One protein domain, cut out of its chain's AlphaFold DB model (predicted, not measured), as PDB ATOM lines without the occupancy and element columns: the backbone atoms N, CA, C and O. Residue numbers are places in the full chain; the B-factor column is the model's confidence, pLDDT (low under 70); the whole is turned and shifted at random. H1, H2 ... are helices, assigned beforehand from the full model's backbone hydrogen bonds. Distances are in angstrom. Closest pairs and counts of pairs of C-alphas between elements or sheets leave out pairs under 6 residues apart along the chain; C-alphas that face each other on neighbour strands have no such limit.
ATOM      1  N   PHE A 323      23.990 -51.785 -14.882       56.91
ATOM      2  CA  PHE A 323      23.430 -51.747 -16.216       56.91
ATOM      3  C   PHE A 323      24.447 -51.166 -17.209       56.91
ATOM      4  O   PHE A 323      24.825 -49.995 -17.091       56.91
ATOM      5  N   ASP A 324      24.870 -51.940 -18.209       71.06
ATOM      6  CA  ASP A 324      25.644 -51.321 -19.270       71.06
ATOM      7  C   ASP A 324      24.739 -50.318 -20.017       71.06
ATOM      8  O   ASP A 324      23.511 -50.458 -20.112       71.06
ATOM      9  N   GLU A 325      25.336 -49.238 -20.517       80.06
ATOM     10  CA  GLU A 325      24.579 -48.152 -21.142       80.06
ATOM     11  C   GLU A 325      23.736 -48.651 -22.334       80.06
ATOM     12  O   GLU A 325      22.653 -48.126 -22.619       80.06
ATOM     13  N   GLN A 326      24.205 -49.686 -23.035       82.31
ATOM     14  CA  GLN A 326      23.510 -50.281 -24.170       82.31
ATOM     15  C   GLN A 326      22.236 -51.009 -23.727       82.31
ATOM     16  O   GLN A 326      21.211 -50.926 -24.417       82.31
ATOM     17  N   GLN A 327      22.275 -51.689 -22.589       77.38
ATOM     18  CA  GLN A 327      21.137 -52.396 -22.044       77.38
ATOM     19  C   GLN A 327      20.056 -51.429 -21.544       77.38
ATOM     20  O   GLN A 327      18.895 -51.583 -21.931       77.38
ATOM     21  N   LEU A 328      20.423 -50.369 -20.809       81.69
ATOM     22  CA  LEU A 328      19.475 -49.306 -20.423       81.69
ATOM     23  C   LEU A 328      18.815 -48.676 -21.643       81.69
ATOM     24  O   LEU A 328      17.606 -48.478 -21.672       81.69
ATOM     25  N   ASN A 329      19.600 -48.388 -22.681       86.50
ATOM     26  CA  ASN A 329      19.078 -47.809 -23.914       86.50
ATOM     27  C   ASN A 329      18.135 -48.768 -24.660       86.50
ATOM     28  O   ASN A 329      17.244 -48.315 -25.379       86.50
ATOM     29  N   THR A 330      18.335 -50.081 -24.536       85.19
ATOM     30  CA  THR A 330      17.451 -51.087 -25.141       85.19
ATOM     31  C   THR A 330      16.127 -51.146 -24.392       85.19
ATOM     32  O   THR A 330      15.074 -51.002 -25.012       85.19
ATOM     33  N   LEU A 331      16.179 -51.250 -23.064       84.00
ATOM     34  CA  LEU A 331      14.994 -51.273 -22.210       84.00
ATOM     35  C   LEU A 331      14.193 -49.965 -22.304       84.00
ATOM     36  O   LEU A 331      12.980 -50.005 -22.498       84.00
ATOM     37  N   ALA A 332      14.857 -48.808 -22.306       89.12
ATOM     38  CA  ALA A 332      14.202 -47.513 -22.486       89.12
ATOM     39  C   ALA A 332      13.457 -47.410 -23.829       89.12
ATOM     40  O   ALA A 332      12.351 -46.876 -23.887       89.12
ATOM     41  N   LYS A 333      14.021 -47.963 -24.915       89.94
ATOM     42  CA  LYS A 333      13.337 -48.023 -26.219       89.94
ATOM     43  C   LYS A 333      12.123 -48.940 -26.195       89.94
ATOM     44  O   LYS A 333      11.147 -48.630 -26.872       89.94
ATOM     45  N   GLU A 334      12.185 -50.056 -25.473       86.12
ATOM     46  CA  GLU A 334      11.034 -50.944 -25.295       86.12
ATOM     47  C   GLU A 334       9.928 -50.244 -24.497       86.12
ATOM     48  O   GLU A 334       8.796 -50.176 -24.974       86.12
ATOM     49  N   LEU A 335      10.258 -49.613 -23.366       87.56
ATOM     50  CA  LEU A 335       9.312 -48.812 -22.578       87.56
ATOM     51  C   LEU A 335       8.705 -47.667 -23.403       87.56
ATOM     52  O   LEU A 335       7.492 -47.468 -23.384       87.56
ATOM     53  N   ALA A 336       9.507 -46.969 -24.210       90.81
ATOM     54  CA  ALA A 336       9.039 -45.883 -25.071       90.81
ATOM     55  C   ALA A 336       8.018 -46.334 -26.138       90.81
ATOM     56  O   ALA A 336       7.241 -45.513 -26.628       90.81
ATOM     57  N   ARG A 337       7.937 -47.632 -26.480       89.81
ATOM     58  CA  ARG A 337       6.864 -48.147 -27.359       89.81
ATOM     59  C   ARG A 337       5.477 -48.014 -26.735       89.81
ATOM     60  O   ARG A 337       4.490 -48.019 -27.467       89.81
ATOM     61  N   HIS A 338       5.404 -47.854 -25.415       86.19
ATOM     62  CA  HIS A 338       4.172 -47.587 -24.675       86.19
ATOM     63  C   HIS A 338       3.824 -46.087 -24.621       86.19
ATOM     64  O   HIS A 338       2.857 -45.699 -23.964       86.19
ATOM     65  N   GLY A 339       4.574 -45.231 -25.326       89.81
ATOM     66  CA  GLY A 339       4.382 -43.784 -25.294       89.81
ATOM     67  C   GLY A 339       4.686 -43.209 -23.905       89.81
ATOM     68  O   GLY A 339       5.508 -43.771 -23.180       89.81
ATOM     69  N   PRO A 340       4.012 -42.120 -23.499       89.38
ATOM     70  CA  PRO A 340       4.188 -41.515 -22.179       89.38
ATOM     71  C   PRO A 340       4.002 -42.458 -20.977       89.38
ATOM     72  O   PRO A 340       4.624 -42.237 -19.943       89.38
ATOM     73  N   MET A 341       3.210 -43.533 -21.105       85.94
ATOM     74  CA  MET A 341       3.077 -44.558 -20.053       85.94
ATOM     75  C   MET A 341       4.416 -45.226 -19.725       85.94
ATOM     76  O   MET A 341       4.666 -45.573 -18.579       85.94
ATOM     77  N   GLY A 342       5.317 -45.355 -20.703       88.38
ATOM     78  CA  GLY A 342       6.649 -45.906 -20.467       88.38
ATOM     79  C   GLY A 342       7.469 -45.102 -19.451       88.38
ATOM     80  O   GLY A 342       8.344 -45.668 -18.803       88.38
ATOM     81  N   ILE A 343       7.191 -43.800 -19.296       88.94
ATOM     82  CA  ILE A 343       7.863 -42.915 -18.326       88.94
ATOM     83  C   ILE A 343       7.427 -43.259 -16.904       88.94
ATOM     84  O   ILE A 343       8.245 -43.258 -15.991       88.94
ATOM     85  N   GLU A 344       6.142 -43.555 -16.721       86.69
ATOM     86  CA  GLU A 344       5.603 -44.018 -15.446       86.69
ATOM     87  C   GLU A 344       6.152 -45.399 -15.104       86.69
ATOM     88  O   GLU A 344       6.656 -45.615 -14.011       86.69
ATOM     89  N   MET A 345       6.160 -46.316 -16.063       85.62
ATOM     90  CA  MET A 345       6.678 -47.664 -15.838       85.62
ATOM     91  C   MET A 345       8.155 -47.636 -15.436       85.62
ATOM     92  O   MET A 345       8.579 -48.400 -14.573       85.62
ATOM     93  N   ALA A 346       8.926 -46.706 -16.007       87.44
ATOM     94  CA  ALA A 346      10.318 -46.479 -15.648       87.44
ATOM     95  C   ALA A 346      10.519 -46.085 -14.174       87.44
ATOM     96  O   ALA A 346      11.581 -46.372 -13.628       87.44
ATOM     97  N   THR A 347       9.537 -45.462 -13.502       86.19
ATOM     98  CA  THR A 347       9.695 -45.081 -12.087       86.19
ATOM     99  C   THR A 347       9.661 -46.259 -11.123       86.19
ATOM    100  O   THR A 347      10.084 -46.105  -9.983       86.19
ATOM    101  N   HIS A 348       9.220 -47.428 -11.587       84.94
ATOM    102  CA  HIS A 348       9.092 -48.641 -10.775       84.94
ATOM    103  C   HIS A 348      10.297 -49.577 -10.872       84.94
ATOM    104  O   HIS A 348      10.275 -50.661 -10.304       84.94
ATOM    105  N   PHE A 349      11.357 -49.182 -11.580       82.88
ATOM    106  CA  PHE A 349      12.592 -49.963 -11.678       82.88
ATOM    107  C   PHE A 349      13.493 -49.707 -10.467       82.88
ATOM    108  O   PHE A 349      14.016 -48.600 -10.274       82.88
ATOM    109  N   SER A 350      13.682 -50.727  -9.628       79.12
ATOM    110  CA  SER A 350      14.467 -50.593  -8.404       79.12
ATOM    111  C   SER A 350      15.938 -50.324  -8.731       79.12
ATOM    112  O   SER A 350      16.596 -51.143  -9.361       79.12
ATOM    113  N   GLY A 351      16.480 -49.197  -8.267       72.31
ATOM    114  CA  GLY A 351      17.906 -48.875  -8.400       72.31
ATOM    115  C   GLY A 351      18.285 -48.059  -9.639       72.31
ATOM    116  O   GLY A 351      19.307 -47.377  -9.599       72.31
ATOM    117  N   CYS A 352      17.453 -48.026 -10.689       77.19
ATOM    118  CA  CYS A 352      17.712 -47.217 -11.889       77.19
ATOM    119  C   CYS A 352      16.555 -46.288 -12.309       77.19
ATOM    120  O   CYS A 352      16.666 -45.612 -13.330       77.19
ATOM    121  N   ALA A 353      15.482 -46.183 -11.512       83.06
ATOM    122  CA  ALA A 353      14.260 -45.438 -11.845       83.06
ATOM    123  C   ALA A 353      14.486 -44.049 -12.473       83.06
ATOM    124  O   ALA A 353      13.911 -43.727 -13.511       83.06
ATOM    125  N   GLN A 354      15.340 -43.215 -11.868       85.81
ATOM    126  CA  GLN A 354      15.584 -41.851 -12.360       85.81
ATOM    127  C   GLN A 354      16.315 -41.835 -13.709       85.81
ATOM    128  O   GLN A 354      15.961 -41.057 -14.596       85.81
ATOM    129  N   GLU A 355      17.314 -42.703 -13.881       87.88
ATOM    130  CA  GLU A 355      18.063 -42.813 -15.134       87.88
ATOM    131  C   GLU A 355      17.195 -43.418 -16.243       87.88
ATOM    132  O   GLU A 355      17.158 -42.893 -17.358       87.88
ATOM    133  N   MET A 356      16.442 -44.473 -15.925       88.38
ATOM    134  CA  MET A 356      15.507 -45.104 -16.850       88.38
ATOM    135  C   MET A 356      14.448 -44.105 -17.318       88.38
ATOM    136  O   MET A 356      14.222 -43.961 -18.518       88.38
ATOM    137  N   LYS A 357      13.852 -43.346 -16.389       91.19
ATOM    138  CA  LYS A 357      12.864 -42.307 -16.695       91.19
ATOM    139  C   LYS A 357      13.423 -41.280 -17.678       91.19
ATOM    140  O   LYS A 357      12.775 -40.995 -18.684       91.19
ATOM    141  N   ALA A 358      14.625 -40.763 -17.421       91.56
ATOM    142  CA  ALA A 358      15.278 -39.804 -18.309       91.56
ATOM    143  C   ALA A 358      15.500 -40.390 -19.715       91.56
ATOM    144  O   ALA A 358      15.124 -39.770 -20.707       91.56
ATOM    145  N   LYS A 359      16.009 -41.624 -19.809       93.19
ATOM    146  CA  LYS A 359      16.242 -42.297 -21.098       93.19
ATOM    147  C   LYS A 359      14.953 -42.574 -21.873       93.19
ATOM    148  O   LYS A 359      14.950 -42.476 -23.102       93.19
ATOM    149  N   VAL A 360      13.855 -42.914 -21.194       93.19
ATOM    150  CA  VAL A 360      12.546 -43.084 -21.845       93.19
ATOM    151  C   VAL A 360      12.029 -41.747 -22.372       93.19
ATOM    152  O   VAL A 360      11.580 -41.684 -23.515       93.19
ATOM    153  N   MET A 361      12.142 -40.669 -21.588       95.31
ATOM    154  CA  MET A 361      11.774 -39.319 -22.031       95.31
ATOM    155  C   MET A 361      12.587 -38.886 -23.259       95.31
ATOM    156  O   MET A 361      11.996 -38.444 -24.247       95.31
ATOM    157  N   ASP A 362      13.900 -39.135 -23.264       95.81
ATOM    158  CA  ASP A 362      14.773 -38.879 -24.415       95.81
ATOM    159  C   ASP A 362      14.331 -39.671 -25.658       95.81
ATOM    160  O   ASP A 362      14.269 -39.126 -26.763       95.81
ATOM    161  N   CYS A 363      13.966 -40.951 -25.494       95.88
ATOM    162  CA  CYS A 363      13.454 -41.788 -26.586       95.88
ATOM    163  C   CYS A 363      12.125 -41.275 -27.163       95.88
ATOM    164  O   CYS A 363      11.860 -41.463 -28.353       95.88
ATOM    165  N   LEU A 364      11.296 -40.639 -26.333       95.44
ATOM    166  CA  LEU A 364      10.019 -40.039 -26.724       95.44
ATOM    167  C   LEU A 364      10.171 -38.608 -27.265       95.44
ATOM    168  O   LEU A 364       9.209 -38.059 -27.802       95.44
ATOM    169  N   GLY A 365      11.360 -38.008 -27.151       95.81
ATOM    170  CA  GLY A 365      11.600 -36.609 -27.503       95.81
ATOM    171  C   GLY A 365      10.911 -35.623 -26.553       95.81
ATOM    172  O   GLY A 365      10.503 -34.548 -26.991       95.81
ATOM    173  N   LEU A 366      10.747 -36.006 -25.284       94.38
ATOM    174  CA  LEU A 366      10.138 -35.202 -24.225       94.38
ATOM    175  C   LEU A 366      11.218 -34.634 -23.301       94.38
ATOM    176  O   LEU A 366      12.227 -35.285 -23.043       94.38
ATOM    177  N   ASP A 367      10.986 -33.439 -22.770       93.12
ATOM    178  CA  ASP A 367      11.848 -32.804 -21.774       93.12
ATOM    179  C   ASP A 367      11.220 -32.839 -20.370       93.12
ATOM    180  O   ASP A 367      10.072 -33.247 -20.182       93.12
ATOM    181  N   SER A 368      11.977 -32.408 -19.357       89.31
ATOM    182  CA  SER A 368      11.501 -32.346 -17.970       89.31
ATOM    183  C   SER A 368      10.266 -31.463 -17.777       89.31
ATOM    184  O   SER A 368       9.503 -31.703 -16.841       89.31
ATOM    185  N   ASP A 369      10.051 -30.468 -18.640       92.31
ATOM    186  CA  ASP A 369       8.920 -29.547 -18.528       92.31
ATOM    187  C   ASP A 369       7.604 -30.239 -18.905       92.31
ATOM    188  O   ASP A 369       6.548 -29.884 -18.374       92.31
ATOM    189  N   TRP A 370       7.654 -31.294 -19.729       92.56
ATOM    190  CA  TRP A 370       6.491 -32.136 -20.011       92.56
ATOM    191  C   TRP A 370       5.856 -32.718 -18.735       92.56
ATOM    192  O   TRP A 370       4.629 -32.781 -18.642       92.56
ATOM    193  N   LEU A 371       6.646 -33.052 -17.704       87.06
ATOM    194  CA  LEU A 371       6.137 -33.576 -16.424       87.06
ATOM    195  C   LEU A 371       5.251 -32.571 -15.667       87.06
ATOM    196  O   LEU A 371       4.485 -32.962 -14.789       87.06
ATOM    197  N   LEU A 372       5.360 -31.279 -15.987       89.31
ATOM    198  CA  LEU A 372       4.561 -30.210 -15.385       89.31
ATOM    199  C   LEU A 372       3.253 -29.948 -16.145       89.31
ATOM    200  O   LEU A 372       2.433 -29.151 -15.689       89.31
ATOM    201  N   THR A 373       3.058 -30.583 -17.301       90.50
ATOM    202  CA  THR A 373       1.832 -30.455 -18.097       90.50
ATOM    203  C   THR A 373       0.686 -31.267 -17.492       90.50
ATOM    204  O   THR A 373       0.910 -32.191 -16.715       90.50
ATOM    205  N   GLU A 374      -0.556 -30.947 -17.867       87.62
ATOM    206  CA  GLU A 374      -1.739 -31.722 -17.459       87.62
ATOM    207  C   GLU A 374      -1.637 -33.186 -17.911       87.62
ATOM    208  O   GLU A 374      -1.946 -34.090 -17.141       87.62
ATOM    209  N   GLU A 375      -1.130 -33.422 -19.125       86.19
ATOM    210  CA  GLU A 375      -0.869 -34.769 -19.633       86.19
ATOM    211  C   GLU A 375       0.162 -35.482 -18.753       86.19
ATOM    212  O   GLU A 375      -0.141 -36.543 -18.212       86.19
ATOM    213  N   GLY A 376       1.325 -34.868 -18.515       85.00
ATOM    214  CA  GLY A 376       2.365 -35.428 -17.651       85.00
ATOM    215  C   GLY A 376       1.860 -35.755 -16.246       85.00
ATOM    216  O   GLY A 376       2.080 -36.856 -15.755       85.00
ATOM    217  N   GLN A 377       1.102 -34.850 -15.626       85.38
ATOM    218  CA  GLN A 377       0.519 -35.063 -14.297       85.38
ATOM    219  C   GLN A 377      -0.585 -36.122 -14.276       85.38
ATOM    220  O   GLN A 377      -0.752 -36.799 -13.267       85.38
ATOM    221  N   SER A 378      -1.349 -36.274 -15.361       81.44
ATOM    222  CA  SER A 378      -2.390 -37.306 -15.455       81.44
ATOM    223  C   SER A 378      -1.823 -38.714 -15.652       81.44
ATOM    224  O   SER A 378      -2.499 -39.694 -15.345       81.44
ATOM    225  N   ILE A 379      -0.598 -38.801 -16.175       80.62
ATOM    226  CA  ILE A 379       0.090 -40.048 -16.517       80.62
ATOM    227  C   ILE A 379       0.995 -40.511 -15.384       80.62
ATOM    228  O   ILE A 379       1.007 -41.688 -15.038       80.62
ATOM    229  N   MET A 380       1.761 -39.587 -14.808       77.88
ATOM    230  CA  MET A 380       2.592 -39.880 -13.652       77.88
ATOM    231  C   MET A 380       1.677 -40.170 -12.470       77.88
ATOM    232  O   MET A 380       0.933 -39.298 -12.021       77.88
ATOM    233  N   PHE A 381       1.741 -41.384 -11.930       66.44
ATOM    234  CA  PHE A 381       1.058 -41.640 -10.674       66.44
ATOM    235  C   PHE A 381       1.671 -40.765  -9.587       66.44
ATOM    236  O   PHE A 381       2.891 -40.702  -9.435       66.44
ATOM    237  N   VAL A 382       0.814 -40.073  -8.838       55.94
ATOM    238  CA  VAL A 382       1.228 -39.407  -7.605       55.94
ATOM    239  C   VAL A 382       1.845 -40.484  -6.722       55.94
ATOM    240  O   VAL A 382       1.181 -41.479  -6.435       55.94
ATOM    241  N   GLU A 383       3.120 -40.308  -6.372       49.78
ATOM    242  CA  GLU A 383       3.892 -41.258  -5.577       49.78
ATOM    243  C   GLU A 383       3.084 -41.704  -4.350       49.78
ATOM    244  O   GLU A 383       2.868 -40.940  -3.409       49.78
ATOM    245  N   LEU A 384       2.670 -42.972  -4.350       43.97
ATOM    246  CA  LEU A 384       2.240 -43.688  -3.151       43.97
ATOM    247  C   LEU A 384       3.452 -44.103  -2.297       43.97
ATOM    248  O   LEU A 384       3.274 -44.823  -1.323       43.97
ATOM    249  N   ASN A 385       4.660 -43.604  -2.602       38.69
ATOM    250  CA  ASN A 385       5.870 -43.797  -1.793       38.69
ATOM    251  C   ASN A 385       5.641 -43.419  -0.320       38.69
ATOM    252  O   ASN A 385       6.243 -44.015   0.563       38.69
ATOM    253  N   ALA A 386       4.719 -42.487  -0.044       38.97
ATOM    254  CA  ALA A 386       4.312 -42.165   1.320       38.97
ATOM    255  C   ALA A 386       3.619 -43.340   2.033       38.97
ATOM    256  O   ALA A 386       3.851 -43.526   3.214       38.97
ATOM    257  N   LEU A 387       2.814 -44.151   1.337       39.66
ATOM    258  CA  LEU A 387       2.133 -45.304   1.926       39.66
ATOM    259  C   LEU A 387       3.069 -46.511   2.069       39.66
ATOM    260  O   LEU A 387       3.010 -47.173   3.095       39.66
ATOM    261  N   ASP A 388       3.968 -46.785   1.120       39.00
ATOM    262  CA  ASP A 388       4.911 -47.909   1.274       39.00
ATOM    263  C   ASP A 388       5.950 -47.635   2.387       39.00
ATOM    264  O   ASP A 388       6.275 -48.530   3.163       39.00
ATOM    265  N   GLU A 389       6.404 -46.386   2.571       41.88
ATOM    266  CA  GLU A 389       7.230 -46.014   3.735       41.88
ATOM    267  C   GLU A 389       6.436 -46.004   5.052       41.88
ATOM    268  O   GLU A 389       6.950 -46.467   6.068       41.88
ATOM    269  N   GLU A 390       5.186 -45.528   5.055       38.16
ATOM    270  CA  GLU A 390       4.334 -45.481   6.253       38.16
ATOM    271  C   GLU A 390       3.971 -46.903   6.720       38.16
ATOM    272  O   GLU A 390       4.230 -47.234   7.875       38.16
ATOM    273  N   TRP A 391       3.558 -47.808   5.822       42.50
ATOM    274  CA  TRP A 391       3.290 -49.217   6.151       42.50
ATOM    275  C   TRP A 391       4.554 -50.006   6.528       42.50
ATOM    276  O   TRP A 391       4.504 -50.808   7.459       42.50
ATOM    277  N   ARG A 392       5.709 -49.765   5.886       38.44
ATOM    278  CA  ARG A 392       6.991 -50.374   6.306       38.44
ATOM    279  C   ARG A 392       7.530 -49.809   7.623       38.44
ATOM    280  O   ARG A 392       8.374 -50.449   8.242       38.44
ATOM    281  N   SER A 393       7.097 -48.614   8.029       33.03
ATOM    282  CA  SER A 393       7.497 -47.983   9.296       33.03
ATOM    283  C   SER A 393       6.541 -48.269  10.461       33.03
ATOM    284  O   SER A 393       6.947 -48.144  11.620       33.03
ATOM    285  N   GLU A 394       5.295 -48.659  10.167       31.22
ATOM    286  CA  GLU A 394       4.245 -48.980  11.145       31.22
ATOM    287  C   GLU A 394       4.016 -50.499  11.350       31.22
ATOM    288  O   GLU A 394       3.246 -50.879  12.236       31.22
ATOM    289  N   CYS A 395       4.711 -51.366  10.598       35.19
ATOM    290  CA  CYS A 395       4.785 -52.838  10.753       35.19
ATOM    291  C   CYS A 395       6.227 -53.331  10.987       35.19
ATOM    292  O   CYS A 395       6.416 -54.559  11.205       35.19
TER     293      CYS A 395
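This is residues 323 to 395 of the 395 residues of an uncharacterized protein of Massariosphaeria phaeospora (UniProt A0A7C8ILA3). Three helices, H1, H2 and H3, pack together as a small core, each touching the other two; the short helices H4 and H5 make a small corner at one end of this body, and residues 384 to 395, with H6, stick out from it as a free arm. The printed part has 73 residues with six named helices, H1 to H6 in that order along the chain, and no named strand; its class is all helix. It is only just compact, close to loose, with a radius of gyration of the C-alphas of 13.5 A, and its outline is flat, 40 by 32 by 17 A.

Find C-alpha 325 at (24.579, -48.152, -21.142); from there H1, residues 325 to 336, runs 16.2 A to C-alpha 336 at (9.039, -45.883, -25.071). Next come H2, residues 341 to 346, and H3, residues 353 to 364, which is 16.4 A long. Read on to H4, residues 368 to 372, and H5, residues 374 to 379. H6, residues 385 to 394, runs 14.0 A and ends with C-alpha 394 at (4.245, -48.980, 11.145).

Begin with H1, which touches H2 with residues 332 to 336 alone; the closest C-alphas, of Leu 335 and Gly 342, are 4.5 A apart. The two form a helical hairpin, opposite ways at a shallow tilt of 33 degrees, only just short of steep. H1 also touches H3, closest at the C-alphas of Ala 332 and Val 360, 4.8 A apart, the same way at a steep tilt of 65 degrees. H2 and H3 form a second helical hairpin: they touch, with the C-alphas of Ala 346 and Lys 357 closest at 5.0 A, opposite ways at a shallow tilt of 31 degrees. H3 and H4 are near each other, with 5 pairs of C-alphas within 10 A. H4 and H5 are close but not clearly touching, closest at the C-alphas of Trp 370 and Gly 376, 5.8 A apart. H5 is also close to H2 but not clearly touching it; the closest C-alphas, of Met 341 and Ile 379, are 6.5 A apart. H6 is apart from H1, H2, H3, H4 and H5. In H1, H2, H3, H5 and H6 every O i to N i+4 pair is within hydrogen-bond range; in H4 it is 0 of 1, beside 2 of 2 O i to N i+3 pairs.

Look at Gly 365 and Cys 395, the chain's last residue: their C-alphas, the two farthest apart, are 42.1 A apart. Without residues 384 to 395, which stand free, the body spans 33 by 23 by 17 A. The printed part has no cut, and no link is long. The model's mean pLDDT is 77.4 over the printed part; residue 323 and residues 381 to 395 are under 70, and H6 has a mean of 38.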